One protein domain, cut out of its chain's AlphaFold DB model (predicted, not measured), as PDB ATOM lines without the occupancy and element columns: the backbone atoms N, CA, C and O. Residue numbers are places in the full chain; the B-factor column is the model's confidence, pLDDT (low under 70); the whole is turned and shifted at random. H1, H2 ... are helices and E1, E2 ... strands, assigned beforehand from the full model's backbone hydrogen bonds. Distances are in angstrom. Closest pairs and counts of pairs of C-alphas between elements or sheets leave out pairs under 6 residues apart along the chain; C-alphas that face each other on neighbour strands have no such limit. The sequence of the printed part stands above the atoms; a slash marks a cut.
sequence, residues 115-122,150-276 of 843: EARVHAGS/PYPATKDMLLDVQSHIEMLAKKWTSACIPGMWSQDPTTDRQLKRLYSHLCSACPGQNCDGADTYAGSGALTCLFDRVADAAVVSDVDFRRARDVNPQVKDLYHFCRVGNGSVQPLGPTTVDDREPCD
ATOM      1  N   GLU A 115      55.417  -1.074   6.257       47.53
ATOM      2  CA  GLU A 115      54.270  -1.800   6.812       47.53
ATOM      3  C   GLU A 115      54.759  -2.958   7.688       47.53
ATOM      4  O   GLU A 115      55.555  -3.800   7.265       47.53
ATOM      5  N   ALA A 116      54.265  -2.999   8.923       48.81
ATOM      6  CA  ALA A 116      54.571  -4.015   9.914       48.81
ATOM      7  C   ALA A 116      53.316  -4.841  10.226       48.81
ATOM      8  O   ALA A 116      52.215  -4.311  10.409       48.81
ATOM      9  N   ARG A 117      53.489  -6.164  10.313       51.38
ATOM     10  CA  ARG A 117      52.428  -7.089  10.725       51.38
ATOM     11  C   ARG A 117      52.622  -7.472  12.182       51.38
ATOM     12  O   ARG A 117      53.638  -8.072  12.542       51.38
ATOM     13  N   VAL A 118      51.610  -7.177  12.986       56.72
ATOM     14  CA  VAL A 118      51.660  -7.300  14.441       56.72
ATOM     15  C   VAL A 118      50.624  -8.320  14.917       56.72
ATOM     16  O   VAL A 118      49.503  -8.350  14.411       56.72
ATOM     17  N   HIS A 119      51.009  -9.167  15.872       65.50
ATOM     18  CA  HIS A 119      50.179 -10.244  16.420       65.50
ATOM     19  C   HIS A 119      50.057 -10.141  17.944       65.50
ATOM     20  O   HIS A 119      50.987  -9.689  18.620       65.50
ATOM     21  N   ALA A 120      48.925 -10.603  18.482       56.03
ATOM     22  CA  ALA A 120      48.677 -10.663  19.919       56.03
ATOM     23  C   ALA A 120      49.280 -11.937  20.540       56.03
ATOM     24  O   ALA A 120      48.932 -13.062  20.175       56.03
ATOM     25  N   GLY A 121      50.189 -11.775  21.506       49.12
ATOM     26  CA  GLY A 121      50.827 -12.893  22.199       49.12
ATOM     27  C   GLY A 121      49.885 -13.584  23.188       49.12
ATOM     28  O   GLY A 121      49.828 -13.198  24.350       49.12
ATOM     29  N   SER A 122      49.162 -14.629  22.766       41.72
ATOM     30  CA  SER A 122      48.545 -15.571  23.725       41.72
ATOM     31  C   SER A 122      48.376 -17.023  23.261       41.72
ATOM     32  O   SER A 122      48.006 -17.866  24.076       41.72
ATOM     33  N   PRO A 150      48.846   3.736  -4.898       45.59
ATOM     34  CA  PRO A 150      49.823   2.822  -4.262       45.59
ATOM     35  C   PRO A 150      51.295   2.829  -4.805       45.59
ATOM     36  O   PRO A 150      51.602   3.349  -5.877       45.59
ATOM     37  N   TYR A 151      52.167   2.097  -4.080       34.06
ATOM     38  CA  TYR A 151      53.404   1.418  -4.547       34.06
ATOM     39  C   TYR A 151      53.089   0.027  -5.150       34.06
ATOM     40  O   TYR A 151      52.035  -0.516  -4.823       34.06
ATOM     41  N   PRO A 152      53.943  -0.602  -5.994       39.09
ATOM     42  CA  PRO A 152      53.568  -1.795  -6.733       39.09
ATOM     43  C   PRO A 152      53.302  -2.974  -5.800       39.09
ATOM     44  O   PRO A 152      54.127  -3.404  -4.992       39.09
ATOM     45  N   ALA A 153      52.107  -3.501  -5.988       41.59
ATOM     46  CA  ALA A 153      51.597  -4.706  -5.390       41.59
ATOM     47  C   ALA A 153      52.508  -5.910  -5.726       41.59
ATOM     48  O   ALA A 153      53.075  -6.000  -6.819       41.59
ATOM     49  N   THR A 154      52.673  -6.849  -4.789       37.53
ATOM     50  CA  THR A 154      53.408  -8.099  -5.048       37.53
ATOM     51  C   THR A 154      52.680  -8.943  -6.108       37.53
ATOM     52  O   THR A 154      51.506  -8.716  -6.391       37.53
ATOM     53  N   LYS A 155      53.366  -9.935  -6.699       36.69
ATOM     54  CA  LYS A 155      52.879 -10.809  -7.794       36.69
ATOM     55  C   LYS A 155      51.451 -11.362  -7.600       36.69
ATOM     56  O   LYS A 155      50.768 -11.649  -8.578       36.69
ATOM     57  N   ASP A 156      51.005 -11.490  -6.354       36.12
ATOM     58  CA  ASP A 156      49.706 -12.053  -5.986       36.12
ATOM     59  C   ASP A 156      48.613 -10.988  -5.724       36.12
ATOM     60  O   ASP A 156      47.438 -11.324  -5.614       36.12
ATOM     61  N   MET A 157      48.955  -9.694  -5.676       38.59
ATOM     62  CA  MET A 157      47.991  -8.592  -5.528       38.59
ATOM     63  C   MET A 157      47.441  -8.071  -6.866       38.59
ATOM     64  O   MET A 157      46.517  -7.264  -6.880       38.59
ATOM     65  N   LEU A 158      47.983  -8.531  -7.993       47.12
ATOM     66  CA  LEU A 158      47.706  -7.986  -9.322       47.12
ATOM     67  C   LEU A 158      46.427  -8.526  -9.975       47.12
ATOM     68  O   LEU A 158      46.245  -8.386 -11.170       47.12
ATOM     69  N   LEU A 159      45.522  -9.166  -9.253       50.72
ATOM     70  CA  LEU A 159      44.268  -9.646  -9.839       50.72
ATOM     71  C   LEU A 159      43.274  -8.500 -10.056       50.72
ATOM     72  O   LEU A 159      43.342  -7.498  -9.348       50.72
ATOM     73  N   ASP A 160      42.340  -8.651 -11.009       58.94
ATOM     74  CA  ASP A 160      41.213  -7.715 -11.073       58.94
ATOM     75  C   ASP A 160      40.514  -7.659  -9.708       58.94
ATOM     76  O   ASP A 160      40.588  -8.611  -8.927       58.94
ATOM     77  N   VAL A 161      39.888  -6.524  -9.394       61.25
ATOM     78  CA  VAL A 161      39.355  -6.249  -8.051       61.25
ATOM     79  C   VAL A 161      38.518  -7.412  -7.519       61.25
ATOM     80  O   VAL A 161      38.690  -7.831  -6.376       61.25
ATOM     81  N   GLN A 162      37.659  -7.986  -8.361       64.94
ATOM     82  CA  GLN A 162      36.824  -9.117  -7.982       64.94
ATOM     83  C   GLN A 162      37.664 -10.360  -7.657       64.94
ATOM     84  O   GLN A 162      37.501 -10.947  -6.591       64.94
ATOM     85  N   SER A 163      38.583 -10.740  -8.537       66.56
ATOM     86  CA  SER A 163      39.453 -11.903  -8.368       66.56
ATOM     87  C   SER A 163      40.380 -11.753  -7.153       66.56
ATOM     88  O   SER A 163      40.665 -12.733  -6.465       66.56
ATOM     89  N   HIS A 164      40.829 -10.531  -6.856       69.62
ATOM     90  CA  HIS A 164      41.617 -10.232  -5.665       69.62
ATOM     91  C   HIS A 164      40.787 -10.465  -4.398       69.62
ATOM     92  O   HIS A 164      41.186 -11.249  -3.536       69.62
ATOM     93  N   ILE A 165      39.608  -9.841  -4.302       73.50
ATOM     94  CA  ILE A 165      38.704 -10.009  -3.157       73.50
ATOM     95  C   ILE A 165      38.282 -11.477  -3.004       73.50
ATOM     96  O   ILE A 165      38.262 -11.991  -1.890       73.50
ATOM     97  N   GLU A 166      38.035 -12.195  -4.102       74.75
ATOM     98  CA  GLU A 166      37.752 -13.634  -4.100       74.75
ATOM     99  C   GLU A 166      38.867 -14.468  -3.463       74.75
ATOM    100  O   GLU A 166      38.591 -15.444  -2.761       74.75
ATOM    101  N   MET A 167      40.133 -14.120  -3.705       73.25
ATOM    102  CA  MET A 167      41.251 -14.808  -3.063       73.25
ATOM    103  C   MET A 167      41.333 -14.497  -1.573       73.25
ATOM    104  O   MET A 167      41.494 -15.429  -0.785       73.25
ATOM    105  N   LEU A 168      41.192 -13.225  -1.187       73.62
ATOM    106  CA  LEU A 168      41.163 -12.812   0.220       73.62
ATOM    107  C   LEU A 168      40.030 -13.537   0.966       73.62
ATOM    108  O   LEU A 168      40.243 -14.152   2.010       73.62
ATOM    109  N   ALA A 169      38.842 -13.569   0.364       78.75
ATOM    110  CA  ALA A 169      37.657 -14.226   0.896       78.75
ATOM    111  C   ALA A 169      37.833 -15.733   1.125       78.75
ATOM    112  O   ALA A 169      37.203 -16.280   2.025       78.75
ATOM    113  N   LYS A 170      38.675 -16.413   0.333       81.81
ATOM    114  CA  LYS A 170      38.997 -17.839   0.520       81.81
ATOM    115  C   LYS A 170      39.972 -18.089   1.672       81.81
ATOM    116  O   LYS A 170      40.088 -19.233   2.108       81.81
ATOM    117  N   LYS A 171      40.727 -17.073   2.098       81.56
ATOM    118  CA  LYS A 171      41.807 -17.205   3.085       81.56
ATOM    119  C   LYS A 171      41.394 -16.801   4.493       81.56
ATOM    120  O   LYS A 171      41.867 -17.430   5.434       81.56
ATOM    121  N   TRP A 172      40.501 -15.826   4.642       79.38
ATOM    122  CA  TRP A 172      39.985 -15.426   5.952       79.38
ATOM    123  C   TRP A 172      38.556 -15.886   6.172       79.38
ATOM    124  O   TRP A 172      37.698 -15.750   5.304       79.38
ATOM    125  N   THR A 173      38.306 -16.398   7.372       83.94
ATOM    126  CA  THR A 173      36.972 -16.760   7.858       83.94
ATOM    127  C   THR A 173      36.202 -15.544   8.380       83.94
ATOM    128  O   THR A 173      34.981 -15.518   8.275       83.94
ATOM    129  N   SER A 174      36.906 -14.537   8.907       86.50
ATOM    130  CA  SER A 174      36.381 -13.236   9.336       86.50
ATOM    131  C   SER A 174      37.493 -12.186   9.246       86.50
ATOM    132  O   SER A 174      38.643 -12.492   9.563       86.50
ATOM    133  N   ALA A 175      37.170 -10.966   8.820       88.06
ATOM    134  CA  ALA A 175      38.094  -9.833   8.826       88.06
ATOM    135  C   ALA A 175      37.349  -8.496   8.980       88.06
ATOM    136  O   ALA A 175      36.122  -8.429   8.860       88.06
ATOM    137  N   CYS A 176      38.109  -7.427   9.238       85.31
ATOM    138  CA  CYS A 176      37.657  -6.055   9.044       85.31
ATOM    139  C   CYS A 176      38.539  -5.387   7.985       85.31
ATOM    140  O   CYS A 176      39.682  -5.030   8.268       85.31
ATOM    141  N   ILE A 177      38.019  -5.245   6.763       86.38
ATOM    142  CA  ILE A 177      38.692  -4.564   5.645       86.38
ATOM    143  C   ILE A 177      37.877  -3.316   5.259       86.38
ATOM    144  O   ILE A 177      37.137  -3.340   4.269       86.38
ATOM    145  N   PRO A 178      37.969  -2.231   6.051       81.69
ATOM    146  CA  PRO A 178      37.171  -1.031   5.849       81.69
ATOM    147  C   PRO A 178      37.675  -0.207   4.657       81.69
ATOM    148  O   PRO A 178      38.876  -0.118   4.397       81.69
ATOM    149  N   GLY A 179      36.753   0.435   3.939       82.75
ATOM    150  CA  GLY A 179      37.062   1.297   2.793       82.75
ATOM    151  C   GLY A 179      36.365   0.857   1.511       82.75
ATOM    152  O   GLY A 179      35.471   0.019   1.535       82.75
ATOM    153  N   MET A 180      36.731   1.453   0.377       77.12
ATOM    154  CA  MET A 180      36.189   1.061  -0.931       77.12
ATOM    155  C   MET A 180      37.039  -0.059  -1.537       77.12
ATOM    156  O   MET A 180      38.232   0.134  -1.763       77.12
ATOM    157  N   TRP A 181      36.421  -1.202  -1.823       77.88
ATOM    158  CA  TRP A 181      37.020  -2.341  -2.517       77.88
ATOM    159  C   TRP A 181      37.026  -2.137  -4.034       77.88
ATOM    160  O   TRP A 181      37.960  -2.569  -4.695       77.88
ATOM    161  N   SER A 182      36.028  -1.436  -4.581       79.81
ATOM    162  CA  SER A 182      35.973  -0.998  -5.986       79.81
ATOM    163  C   SER A 182      35.713   0.502  -6.056       79.81
ATOM    164  O   SER A 182      35.034   1.048  -5.188       79.81
ATOM    165  N   GLN A 183      36.233   1.179  -7.086       81.44
ATOM    166  CA  GLN A 183      35.902   2.592  -7.302       81.44
ATOM    167  C   GLN A 183      34.500   2.783  -7.893       81.44
ATOM    168  O   GLN A 183      33.978   3.888  -7.817       81.44
ATOM    169  N   ASP A 184      33.868   1.732  -8.430       79.88
ATOM    170  CA  ASP A 184      32.441   1.746  -8.766       79.88
ATOM    171  C   ASP A 184      31.601   1.434  -7.511       79.88
ATOM    172  O   ASP A 184      31.630   0.297  -7.025       79.88
ATOM    173  N   PRO A 185      30.779   2.376  -7.006       80.38
ATOM    174  CA  PRO A 185      29.971   2.164  -5.801       80.38
ATOM    175  C   PRO A 185      28.946   1.029  -5.914       80.38
ATOM    176  O   PRO A 185      28.466   0.500  -4.907       80.38
ATOM    177  N   THR A 186      28.538   0.662  -7.132       82.94
ATOM    178  CA  THR A 186      27.637  -0.477  -7.337       82.94
ATOM    179  C   THR A 186      28.390  -1.788  -7.163       82.94
ATOM    180  O   THR A 186      27.934  -2.648  -6.405       82.94
ATOM    181  N   THR A 187      29.553  -1.916  -7.800       80.94
ATOM    182  CA  THR A 187      30.426  -3.086  -7.660       80.94
ATOM    183  C   THR A 187      30.946  -3.229  -6.232       80.94
ATOM    184  O   THR A 187      30.893  -4.330  -5.691       80.94
ATOM    185  N   ASP A 188      31.341  -2.139  -5.567       82.19
ATOM    186  CA  ASP A 188      31.776  -2.151  -4.162       82.19
ATOM    187  C   ASP A 188      30.720  -2.781  -3.244       82.19
ATOM    188  O   ASP A 188      30.984  -3.748  -2.527       82.19
ATOM    189  N   ARG A 189      29.473  -2.298  -3.337       85.62
ATOM    190  CA  ARG A 189      28.353  -2.835  -2.552       85.62
ATOM    191  C   ARG A 189      28.053  -4.292  -2.884       85.62
ATOM    192  O   ARG A 189      27.675  -5.046  -1.989       85.62
ATOM    193  N   GLN A 190      28.174  -4.695  -4.148       84.69
ATOM    194  CA  GLN A 190      27.972  -6.087  -4.548       84.69
ATOM    195  C   GLN A 190      29.049  -7.001  -3.960       84.69
ATOM    196  O   GLN A 190      28.703  -8.027  -3.380       84.69
ATOM    197  N   LEU A 191      30.323  -6.608  -4.039       83.81
ATOM    198  CA  LEU A 191      31.434  -7.378  -3.480       83.81
ATOM    199  C   LEU A 191      31.315  -7.495  -1.958       83.81
ATOM    200  O   LEU A 191      31.388  -8.603  -1.437       83.81
ATOM    201  N   LYS A 192      31.030  -6.395  -1.251       87.06
ATOM    202  CA  LYS A 192      30.821  -6.404   0.210       87.06
ATOM    203  C   LYS A 192      29.642  -7.261   0.650       87.06
ATOM    204  O   LYS A 192      29.681  -7.860   1.716       87.06
ATOM    205  N   ARG A 193      28.589  -7.352  -0.166       89.19
ATOM    206  CA  ARG A 193      27.469  -8.271   0.094       89.19
ATOM    207  C   ARG A 193      27.850  -9.725  -0.153       89.19
ATOM    208  O   ARG A 193      27.425 -10.588   0.607       89.19
ATOM    209  N   LEU A 194      28.610  -9.990  -1.214       89.12
ATOM    210  CA  LEU A 194      29.016 -11.339  -1.602       89.12
ATOM    211  C   LEU A 194      30.052 -11.931  -0.635       89.12
ATOM    212  O   LEU A 194      29.989 -13.118  -0.331       89.12
ATOM    213  N   TYR A 195      30.961 -11.098  -0.124       88.75
ATOM    214  CA  TYR A 195      32.033 -11.470   0.804       88.75
ATOM    215  C   TYR A 195      31.892 -10.728   2.136       88.75
ATOM    216  O   TYR A 195      32.839 -10.122   2.635       88.75
ATOM    217  N   SER A 196      30.689 -10.750   2.712       90.31
ATOM    218  CA  SER A 196      30.356 -10.000   3.931       90.31
ATOM    219  C   SER A 196      31.205 -10.376   5.147       90.31
ATOM    220  O   SER A 196      31.408  -9.547   6.031       90.31
ATOM    221  N   HIS A 197      31.767 -11.586   5.172       88.81
ATOM    222  CA  HIS A 197      32.695 -12.039   6.210       88.81
ATOM    223  C   HIS A 197      34.030 -11.280   6.216       88.81
ATOM    224  O   HIS A 197      34.715 -11.256   7.230       88.81
ATOM    225  N   LEU A 198      34.404 -10.597   5.130       87.62
ATOM    226  CA  LEU A 198      35.569  -9.701   5.132       87.62
ATOM    227  C   LEU A 198      35.295  -8.347   5.815       87.62
ATOM    228  O   LEU A 198      36.213  -7.547   5.999       87.62
ATOM    229  N   CYS A 199      34.041  -8.097   6.193       89.50
ATOM    230  CA  CYS A 199      33.594  -6.925   6.938       89.50
ATOM    231  C   CYS A 199      32.935  -7.283   8.277       89.50
ATOM    232  O   CYS A 199      32.539  -6.382   9.013       89.50
ATOM    233  N   SER A 200      32.793  -8.569   8.614       89.69
ATOM    234  CA  SER A 200      32.054  -9.000   9.807       89.69
ATOM    235  C   SER A 200      32.724  -8.604  11.117       89.69
ATOM    236  O   SER A 200      32.053  -8.564  12.144       89.69
ATOM    237  N   ALA A 201      34.028  -8.325  11.086       90.00
ATOM    238  CA  ALA A 201      34.775  -7.879  12.253       90.00
ATOM    239  C   ALA A 201      34.789  -6.341  12.396       90.00
ATOM    240  O   ALA A 201      35.326  -5.824  13.370       90.00
ATOM    241  N   CYS A 202      34.229  -5.593  11.437       89.50
ATOM    242  CA  CYS A 202      34.142  -4.139  11.535       89.50
ATOM    243  C   CYS A 202      32.952  -3.706  12.412       89.50
ATOM    244  O   CYS A 202      31.855  -4.250  12.265       89.50
ATOM    245  N   PRO A 203      33.119  -2.709  13.298       85.94
ATOM    246  CA  PRO A 203      32.039  -2.184  14.129       85.94
ATOM    247  C   PRO A 203      31.026  -1.361  13.321       85.94
ATOM    248  O   PRO A 203      29.848  -1.306  13.679       85.94
ATOM    249  N   GLY A 204      31.458  -0.705  12.241       80.88
ATOM    250  CA  GLY A 204      30.595   0.063  11.356       80.88
ATOM    251  C   GLY A 204      29.774  -0.835  10.434       80.88
ATOM    252  O   GLY A 204      30.289  -1.745   9.790       80.88
ATOM    253  N   GLN A 205      28.481  -0.529  10.288       73.38
ATOM    254  CA  GLN A 205      27.556  -1.326   9.466       73.38
ATOM    255  C   GLN A 205      27.944  -1.399   7.978       73.38
ATOM    256  O   GLN A 205      27.574  -2.352   7.297       73.38
ATOM    257  N   ASN A 206      28.672  -0.397   7.472       78.06
ATOM    258  CA  ASN A 206      28.999  -0.268   6.051       78.06
ATOM    259  C   ASN A 206      30.450  -0.623   5.706       78.06
ATOM    260  O   ASN A 206      30.767  -0.668   4.512       78.06
ATOM    261  N   CYS A 207      31.308  -0.886   6.708       80.25
ATOM    262  CA  CYS A 207      32.709  -1.259   6.484       80.25
ATOM    263  C   CYS A 207      33.393  -0.282   5.502       80.25
ATOM    264  O   CYS A 207      33.963  -0.659   4.474       80.25
ATOM    265  N   ASP A 208      33.215   1.014   5.752       80.50
ATOM    266  CA  ASP A 208      33.694   2.098   4.899       80.50
ATOM    267  C   ASP A 208      34.907   2.798   5.527       80.50
ATOM    268  O   ASP A 208      35.392   2.413   6.586       80.50
ATOM    269  N   GLY A 209      35.456   3.804   4.846       77.12
ATOM    270  CA  GLY A 209      36.670   4.481   5.313       77.12
ATOM    271  C   GLY A 209      36.494   5.286   6.606       77.12
ATOM    272  O   GLY A 209      37.498   5.728   7.156       77.12
ATOM    273  N   ALA A 210      35.257   5.491   7.073       79.50
ATOM    274  CA  ALA A 210      34.958   6.158   8.337       79.50
ATOM    275  C   ALA A 210      34.808   5.168   9.506       79.50
ATOM    276  O   ALA A 210      34.523   5.587  10.628       79.50
ATOM    277  N   ASP A 211      34.992   3.869   9.256       85.44
ATOM    278  CA  ASP A 211      34.986   2.848  10.294       85.44
ATOM    279  C   ASP A 211      36.082   3.102  11.341       85.44
ATOM    280  O   ASP A 211      37.205   3.494  11.018       85.44
ATOM    281  N   THR A 212      35.769   2.840  12.610       85.62
ATOM    282  CA  THR A 212      36.690   3.012  13.740       85.62
ATOM    283  C   THR A 212      37.990   2.221  13.574       85.62
ATOM    284  O   THR A 212      39.030   2.651  14.070       85.62
ATOM    285  N   TYR A 213      37.952   1.077  12.884       85.69
ATOM    286  CA  TYR A 213      39.119   0.236  12.622       85.69
ATOM    287  C   TYR A 213      39.855   0.585  11.320       85.69
ATOM    288  O   TYR A 213      40.839  -0.071  10.980       85.69
ATOM    289  N   ALA A 214      39.441   1.629  10.597       80.38
ATOM    290  CA  ALA A 214      40.144   2.083   9.404       80.38
ATOM    291  C   ALA A 214      41.494   2.751   9.732       80.38
ATOM    292  O   ALA A 214      41.660   3.444  10.741       80.38
ATOM    293  N   GLY A 215      42.481   2.563   8.849       73.44
ATOM    294  CA  GLY A 215      43.812   3.163   8.984       73.44
ATOM    295  C   GLY A 215      44.514   2.749  10.282       73.44
ATOM    296  O   GLY A 215      44.682   1.562  10.552       73.44
ATOM    297  N   SER A 216      44.899   3.726  11.110       71.88
ATOM    298  CA  SER A 216      45.538   3.474  12.412       71.88
ATOM    299  C   SER A 216      44.635   2.725  13.403       71.88
ATOM    300  O   SER A 216      45.138   2.131  14.356       71.88
ATOM    301  N   GLY A 217      43.315   2.720  13.177       80.56
ATOM    302  CA  GLY A 217      42.343   1.964  13.966       80.56
ATOM    303  C   GLY A 217      42.491   0.442  13.866       80.56
ATOM    304  O   GLY A 217      41.957  -0.279  14.705       80.56
ATOM    305  N   ALA A 218      43.265  -0.067  12.902       84.62
ATOM    306  CA  ALA A 218      43.537  -1.496  12.777       84.62
ATOM    307  C   ALA A 218      44.261  -2.072  14.011       84.62
ATOM    308  O   ALA A 218      44.035  -3.226  14.373       84.62
ATOM    309  N   LEU A 219      45.077  -1.273  14.714       81.44
ATOM    310  CA  LEU A 219      45.644  -1.686  16.006       81.44
ATOM    311  C   LEU A 219      44.574  -1.776  17.096       81.44
ATOM    312  O   LEU A 219      44.628  -2.679  17.923       81.44
ATOM    313  N   THR A 220      43.580  -0.888  17.082       85.19
ATOM    314  CA  THR A 220      42.435  -0.955  17.999       85.19
ATOM    315  C   THR A 220      41.648  -2.247  17.796       85.19
ATOM    316  O   THR A 220      41.323  -2.901  18.776       85.19
ATOM    317  N   CYS A 221      41.447  -2.687  16.548       85.94
ATOM    318  CA  CYS A 221      40.836  -3.989  16.236       85.94
ATOM    319  C   CYS A 221      41.573  -5.165  16.910       85.94
ATOM    320  O   CYS A 221      40.950  -6.083  17.452       85.94
ATOM    321  N   LEU A 222      42.911  -5.111  16.931       85.31
ATOM    322  CA  LEU A 222      43.750  -6.095  17.618       85.31
ATOM    323  C   LEU A 222      43.626  -5.990  19.149       85.31
ATOM    324  O   LEU A 222      43.504  -7.011  19.826       85.31
ATOM    325  N   PHE A 223      43.617  -4.775  19.710       84.94
ATOM    326  CA  PHE A 223      43.475  -4.555  21.159       84.94
ATOM    327  C   PHE A 223      42.098  -4.950  21.697       84.94
ATOM    328  O   PHE A 223      42.012  -5.537  22.778       84.94
ATOM    329  N   ASP A 224      41.047  -4.716  20.916       87.75
ATOM    330  CA  ASP A 224      39.676  -5.130  21.217       87.75
ATOM    331  C   ASP A 224      39.490  -6.655  21.095       87.75
ATOM    332  O   ASP A 224      38.423  -7.181  21.414       87.75
ATOM    333  N   ARG A 225      40.541  -7.382  20.676       85.31
ATOM    334  CA  ARG A 225      40.565  -8.839  20.449       85.31
ATOM    335  C   ARG A 225      39.532  -9.302  19.426       85.31
ATOM    336  O   ARG A 225      39.011 -10.413  19.513       85.31
ATOM    337  N   VAL A 226      39.242  -8.438  18.461       85.31
ATOM    338  CA  VAL A 226      38.323  -8.719  17.356       85.31
ATOM    339  C   VAL A 226      39.040  -9.463  16.222       85.31
ATOM    340  O   VAL A 226      38.408 -10.214  15.478       85.31
ATOM    341  N   ALA A 227      40.363  -9.307  16.122       84.00
ATOM    342  CA  ALA A 227      41.225 -10.029  15.192       84.00
ATOM    343  C   ALA A 227      42.521 -10.502  15.872       84.00
ATOM    344  O   ALA A 227      42.960  -9.920  16.861       84.00
ATOM    345  N   ASP A 228      43.157 -11.528  15.300       82.88
ATOM    346  CA  ASP A 228      44.412 -12.110  15.810       82.88
ATOM    347  C   ASP A 228      45.678 -11.419  15.267       82.88
ATOM    348  O   ASP A 228      46.781 -11.585  15.798       82.88
ATOM    349  N   ALA A 229      45.527 -10.648  14.189       82.12
ATOM    350  CA  ALA A 229      46.608  -9.928  13.533       82.12
ATOM    351  C   ALA A 229      46.119  -8.579  12.997       82.12
ATOM    352  O   ALA A 229      45.000  -8.472  12.493       82.12
ATOM    353  N   ALA A 230      46.996  -7.578  13.038       80.69
ATOM    354  CA  ALA A 230      46.798  -6.295  12.376       80.69
ATOM    355  C   ALA A 230      47.959  -5.993  11.426       80.69
ATOM    356  O   ALA A 230      49.120  -6.307  11.703       80.69
ATOM    357  N   VAL A 231      47.627  -5.365  10.300       77.81
ATOM    358  CA  VAL A 231      48.589  -4.857   9.320       77.81
ATOM    359  C   VAL A 231      48.553  -3.346   9.414       77.81
ATOM    360  O   VAL A 231      47.513  -2.744   9.156       77.81
ATOM    361  N   VAL A 232      49.662  -2.737   9.826       72.31
ATOM    362  CA  VAL A 232      49.736  -1.294  10.077       72.31
ATOM    363  C   VAL A 232      51.033  -0.702   9.568       72.31
ATOM    364  O   VAL A 232      52.017  -1.409   9.369       72.31
ATOM    365  N   SER A 233      51.054   0.615   9.378       70.25
ATOM    366  CA  SER A 233      52.311   1.299   9.110       70.25
ATOM    367  C   SER A 233      53.177   1.349  10.371       70.25
ATOM    368  O   SER A 233      52.680   1.496  11.487       70.25
ATOM    369  N   ASP A 234      54.487   1.285  10.191       68.88
ATOM    370  CA  ASP A 234      55.500   1.456  11.231       68.88
ATOM    371  C   ASP A 234      55.387   2.831  11.925       68.88
ATOM    372  O   ASP A 234      55.607   2.965  13.127       68.88
ATOM    373  N   VAL A 235      54.931   3.862  11.205       69.44
ATOM    374  CA  VAL A 235      54.644   5.186  11.784       69.44
ATOM    375  C   VAL A 235      53.464   5.130  12.756       69.44
ATOM    376  O   VAL A 235      53.575   5.634  13.877       69.44
ATOM    377  N   ASP A 236      52.347   4.528  12.346       72.62
ATOM    378  CA  ASP A 236      51.163   4.396  13.202       72.62
ATOM    379  C   ASP A 236      51.452   3.485  14.394       72.62
ATOM    380  O   ASP A 236      51.038   3.771  15.516       72.62
ATOM    381  N   PHE A 237      52.239   2.437  14.162       74.88
ATOM    382  CA  PHE A 237      52.714   1.533  15.192       74.88
ATOM    383  C   PHE A 237      53.599   2.235  16.232       74.88
ATOM    384  O   PHE A 237      53.318   2.140  17.429       74.88
ATOM    385  N   ARG A 238      54.617   3.004  15.814       74.44
ATOM    386  CA  ARG A 238      55.455   3.792  16.736       74.44
ATOM    387  C   ARG A 238      54.629   4.778  17.553       74.44
ATOM    388  O   ARG A 238      54.788   4.840  18.767       74.44
ATOM    389  N   ARG A 239      53.706   5.495  16.906       76.38
ATOM    390  CA  ARG A 239      52.799   6.418  17.600       76.38
ATOM    391  C   ARG A 239      51.936   5.679  18.623       76.38
ATOM    392  O   ARG A 239      51.764   6.168  19.734       76.38
ATOM    393  N   ALA A 240      51.403   4.510  18.271       76.06
ATOM    394  CA  ALA A 240      50.621   3.703  19.196       76.06
ATOM    395  C   ALA A 240      51.464   3.238  20.390       76.06
ATOM    396  O   ALA A 240      50.981   3.291  21.518       76.06
ATOM    397  N   ARG A 241      52.727   2.848  20.173       76.94
ATOM    398  CA  ARG A 241      53.661   2.429  21.231       76.94
ATOM    399  C   ARG A 241      53.900   3.509  22.285       76.94
ATOM    400  O   ARG A 241      54.009   3.179  23.464       76.94
ATOM    401  N   ASP A 242      53.962   4.770  21.871       76.50
ATOM    402  CA  ASP A 242      54.192   5.897  22.782       76.50
ATOM    403  C   ASP A 242      52.973   6.185  23.675       76.50
ATOM    404  O   ASP A 242      53.118   6.710  24.779       76.50
ATOM    405  N   VAL A 243      51.772   5.829  23.210       78.69
ATOM    406  CA  VAL A 243      50.498   6.194  23.850       78.69
ATOM    407  C   VAL A 243      49.840   5.009  24.567       78.69
ATOM    408  O   VAL A 243      49.155   5.209  25.570       78.69
ATOM    409  N   ASN A 244      50.049   3.774  24.098       77.69
ATOM    410  CA  ASN A 244      49.442   2.568  24.656       77.69
ATOM    411  C   ASN A 244      50.512   1.579  25.173       77.69
ATOM    412  O   ASN A 244      51.203   0.939  24.374       77.69
ATOM    413  N   PRO A 245      50.620   1.368  26.500       75.00
ATOM    414  CA  PRO A 245      51.608   0.458  27.077       75.00
ATOM    415  C   PRO A 245      51.396  -1.014  26.689       75.00
ATOM    416  O   PRO A 245      52.371  -1.762  26.688       75.00
ATOM    417  N   GLN A 246      50.175  -1.417  26.310       73.75
ATOM    418  CA  GLN A 246      49.859  -2.786  25.865       73.75
ATOM    419  C   GLN A 246      50.516  -3.143  24.527       73.75
ATOM    420  O   GLN A 246      50.643  -4.316  24.192       73.75
ATOM    421  N   VAL A 247      50.974  -2.144  23.764       76.06
ATOM    422  CA  VAL A 247      51.715  -2.377  22.519       76.06
ATOM    423  C   VAL A 247      52.968  -3.204  22.791       76.06
ATOM    424  O   VAL A 247      53.331  -4.009  21.952       76.06
ATOM    425  N   LYS A 248      53.600  -3.073  23.966       71.12
ATOM    426  CA  LYS A 248      54.813  -3.829  24.331       71.12
ATOM    427  C   LYS A 248      54.605  -5.347  24.394       71.12
ATOM    428  O   LYS A 248      55.586  -6.076  24.302       71.12
ATOM    429  N   ASP A 249      53.361  -5.799  24.536       74.75
ATOM    430  CA  ASP A 249      53.004  -7.217  24.657       74.75
ATOM    431  C   ASP A 249      52.718  -7.881  23.298       74.75
ATOM    432  O   ASP A 249      52.441  -9.083  23.222       74.75
ATOM    433  N   LEU A 250      52.757  -7.104  22.214       79.56
ATOM    434  CA  LEU A 250      52.581  -7.609  20.860       79.56
ATOM    435  C   LEU A 250      53.918  -8.083  20.268       79.56
ATOM    436  O   LEU A 250      54.990  -7.859  20.832       79.56
ATOM    437  N   TYR A 251      53.856  -8.744  19.114       79.31
ATOM    438  CA  TYR A 251      55.039  -9.224  18.402       79.31
ATOM    439  C   TYR A 251      54.944  -8.955  16.906       79.31
ATOM    440  O   TYR A 251      53.860  -9.001  16.319       79.31
ATOM    441  N   HIS A 252      56.098  -8.757  16.276       74.88
ATOM    442  CA  HIS A 252      56.210  -8.748  14.827       74.88
ATOM    443  C   HIS A 252      56.215 -10.165  14.266       74.88
ATOM    444  O   HIS A 252      56.817 -11.069  14.844       74.88
ATOM    445  N   PHE A 253      55.645 -10.343  13.078       75.69
ATOM    446  CA  PHE A 253      55.856 -11.549  12.278       75.69
ATOM    447  C   PHE A 253      56.803 -11.249  11.119       75.69
ATOM    448  O   PHE A 253      56.517 -10.380  10.300       75.69
ATOM    449  N   CYS A 254      57.918 -11.970  11.017       71.62
ATOM    450  CA  CYS A 254      58.924 -11.766   9.975       71.62
ATOM    451  C   CYS A 254      58.653 -12.613   8.729       71.62
ATOM    452  O   CYS A 254      58.459 -13.826   8.804       71.62
ATOM    453  N   ARG A 255      58.779 -11.987   7.553       64.00
ATOM    454  CA  ARG A 255      58.790 -12.684   6.256       64.00
ATOM    455  C   ARG A 255      60.034 -13.564   6.071       64.00
ATOM    456  O   ARG A 255      59.971 -14.605   5.420       64.00
ATOM    457  N   VAL A 256      61.175 -13.133   6.609       57.47
ATOM    458  CA  VAL A 256      62.468 -13.822   6.486       57.47
ATOM    459  C   VAL A 256      62.606 -14.843   7.622       57.47
ATOM    460  O   VAL A 256      62.405 -14.493   8.778       57.47
ATOM    461  N   GLY A 257      62.936 -16.102   7.298       55.78
ATOM    462  CA  GLY A 257      63.154 -17.167   8.294       55.78
ATOM    463  C   GLY A 257      61.955 -18.084   8.588       55.78
ATOM    464  O   GLY A 257      61.848 -18.579   9.704       55.78
ATOM    465  N   ASN A 258      61.070 -18.333   7.612       55.91
ATOM    466  CA  ASN A 258      59.884 -19.206   7.745       55.91
ATOM    467  C   ASN A 258      58.849 -18.752   8.801       55.91
ATOM    468  O   ASN A 258      58.223 -19.590   9.443       55.91
ATOM    469  N   GLY A 259      58.627 -17.442   8.965       60.78
ATOM    470  CA  GLY A 259      57.581 -16.931   9.863       60.78
ATOM    471  C   GLY A 259      58.013 -16.793  11.324       60.78
ATOM    472  O   GLY A 259      57.217 -17.026  12.230       60.78
ATOM    473  N   SER A 260      59.277 -16.434  11.576       70.69
ATOM    474  CA  SER A 260      59.739 -16.178  12.942       70.69
ATOM    475  C   SER A 260      58.998 -14.987  13.556       70.69
ATOM    476  O   SER A 260      58.864 -13.941  12.919       70.69
ATOM    477  N   VAL A 261      58.582 -15.125  14.810       73.38
ATOM    478  CA  VAL A 261      57.970 -14.050  15.592       73.38
ATOM    479  C   VAL A 261      59.068 -13.339  16.385       73.38
ATOM    480  O   VAL A 261      59.839 -13.999  17.079       73.38
ATOM    481  N   GLN A 262      59.170 -12.015  16.256       73.81
ATOM    482  CA  GLN A 262      60.192 -11.200  16.926       73.81
ATOM    483  C   GLN A 262      59.538 -10.208  17.898       73.81
ATOM    484  O   GLN A 262      58.458  -9.689  17.598       73.81
ATOM    485  N   PRO A 263      60.155  -9.935  19.063       68.75
ATOM    486  CA  PRO A 263      59.661  -8.917  19.985       68.75
ATOM    487  C   PRO A 263      59.711  -7.524  19.346       68.75
ATOM    488  O   PRO A 263      60.518  -7.263  18.453       68.75
ATOM    489  N   LEU A 264      58.833  -6.635  19.805       68.75
ATOM    490  CA  LEU A 264      58.765  -5.257  19.323       68.75
ATOM    491  C   LEU A 264      59.891  -4.399  19.901       68.75
ATOM    492  O   LEU A 264      60.212  -4.507  21.087       68.75
ATOM    493  N   GLY A 265      60.416  -3.480  19.091       62.41
ATOM    494  CA  GLY A 265      61.463  -2.547  19.491       62.41
ATOM    495  C   GLY A 265      62.723  -2.669  18.635       62.41
ATOM    496  O   GLY A 265      62.969  -3.712  18.025       62.41
ATOM    497  N   PRO A 266      63.530  -1.595  18.577       56.72
ATOM    498  CA  PRO A 266      64.737  -1.567  17.770       56.72
ATOM    499  C   PRO A 266      65.685  -2.699  18.163       56.72
ATOM    500  O   PRO A 266      65.931  -2.950  19.346       56.72
ATOM    501  N   THR A 267      66.246  -3.377  17.164       53.75
ATOM    502  CA  THR A 267      67.362  -4.294  17.416       53.75
ATOM    503  C   THR A 267      68.557  -3.500  17.949       53.75
ATOM    504  O   THR A 267      68.776  -2.359  17.545       53.75
ATOM    505  N   THR A 268      69.363  -4.093  18.837       47.38
ATOM    506  CA  THR A 268      70.508  -3.441  19.514       47.38
ATOM    507  C   THR A 268      71.619  -2.940  18.576       47.38
ATOM    508  O   THR A 268      72.646  -2.462  19.052       47.38
ATOM    509  N   VAL A 269      71.442  -3.079  17.259       50.66
ATOM    510  CA  VAL A 269      72.461  -2.868  16.230       50.66
ATOM    511  C   VAL A 269      72.093  -1.747  15.245       50.66
ATOM    512  O   VAL A 269      73.018  -1.152  14.706       50.66
ATOM    513  N   ASP A 270      70.809  -1.425  15.008       51.72
ATOM    514  CA  ASP A 270      70.446  -0.549  13.870       51.72
ATOM    515  C   ASP A 270      69.224   0.376  14.080       51.72
ATOM    516  O   ASP A 270      68.710   0.928  13.112       51.72
ATOM    517  N   ASP A 271      68.706   0.535  15.308       55.97
ATOM    518  CA  ASP A 271      67.528   1.375  15.644       55.97
ATOM    519  C   ASP A 271      66.244   1.113  14.809       55.97
ATOM    520  O   ASP A 271      65.253   1.842  14.897       55.97
ATOM    521  N   ARG A 272      66.224   0.027  14.029       60.28
ATOM    522  CA  ARG A 272      65.138  -0.391  13.132       60.28
ATOM    523  C   ARG A 272      64.372  -1.580  13.702       60.28
ATOM    524  O   ARG A 272      64.941  -2.429  14.397       60.28
ATOM    525  N   GLU A 273      63.083  -1.643  13.373       66.00
ATOM    526  CA  GLU A 273      62.214  -2.762  13.743       66.00
ATOM    527  C   GLU A 273      62.669  -4.068  13.047       66.00
ATOM    528  O   GLU A 273      63.099  -4.043  11.891       66.00
ATOM    529  N   PRO A 274      62.592  -5.222  13.731       60.84
ATOM    530  CA  PRO A 274      63.230  -6.471  13.299       60.84
ATOM    531  C   PRO A 274      62.550  -7.172  12.113       60.84
ATOM    532  O   PRO A 274      63.174  -8.021  11.474       60.84
ATOM    533  N   CYS A 275      61.288  -6.854  11.814       69.38
ATOM    534  CA  CYS A 275      60.510  -7.498  10.756       69.38
ATOM    535  C   CYS A 275      59.795  -6.457   9.893       69.38
ATOM    536  O   CYS A 275      58.826  -5.842  10.332       69.38
ATOM    537  N   ASP A 276      60.217  -6.327   8.641       65.44
ATOM    538  CA  ASP A 276      59.586  -5.454   7.654       65.44
ATOM    539  C   ASP A 276      59.086  -6.293   6.466       65.44
ATOM    540  O   ASP A 276      59.800  -7.174   5.968       65.44
TER     541      ASP A 276
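What this domain is: This is residues 115 to 122 and 150 to 276 of the 843 residues of the protein "Pacifastin heavy chain" of Penaeus vannamei (UniProt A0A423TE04). This is an elongated model with two ends: at one, a small twisted sheet of four strands has H3 and H4 over one face; at the other, H1 and H2 lie side by side among long loops, away from the sheet. The printed part has 135 residues, in order E1 H1 H2 H3 E2 H4 H5 E3 E4, mixed in class, with under half of the residues in these named elements. The sheet runs E2, E1, E3, E4, all antiparallel. The whole is compact, radius of gyration of the C-alphas 15.9 A, spanning 50 by 31 by 26 A.

How they stand to each other: Start at E1, residues 115 to 120: beside it find E2, residues 229 to 233 (N 118 to O 230, 2.9 A), and E3, residues 250 to 253 (N 119 to O 251, 2.9 A). E3 and E4, residues 261 to 263, form a hairpin, with N 252 and O 262 2.9 A apart. H1, residues 161 to 171, and H2, residues 185 to 194, are close but not clearly touching; their closest C-alphas, Gln 162 and Leu 191, are 7.2 A apart. H3, residues 215 to 223, and H4, residues 234 to 243, are on the same face, making two layers, helices over a sheet; they touch, closest at C-alphas Ser 216 and Asp 236, 5.8 A. H5, residues 245 to 249, only grazes the sheet. E2, H4, H5, E3 make a split strand-helix-strand unit, E1 between its strands, with a right-handed crossover. In H1, H2 and H4 every O i to N i+4 pair is within hydrogen-bond range; H3 has 3 of 5, H5 0 of 1 but 2 of 2 O i to N i+3.

Where its parts are: Find C-alpha 115 at (54.270, -1.800, 6.812); E1 runs 16.8 A from it. H1 is 15.8 A long, and E4 ends at C-alpha 263, (59.661, -8.917, 19.985).

The domain as a whole: Residues 123 to 149 are not printed, a gap of 33.5 A between C-alphas 122 and 150. The links H1 to H2 and H2 to H3 are long. Confidence is under 70 in 44 residues, among them 150 to 164.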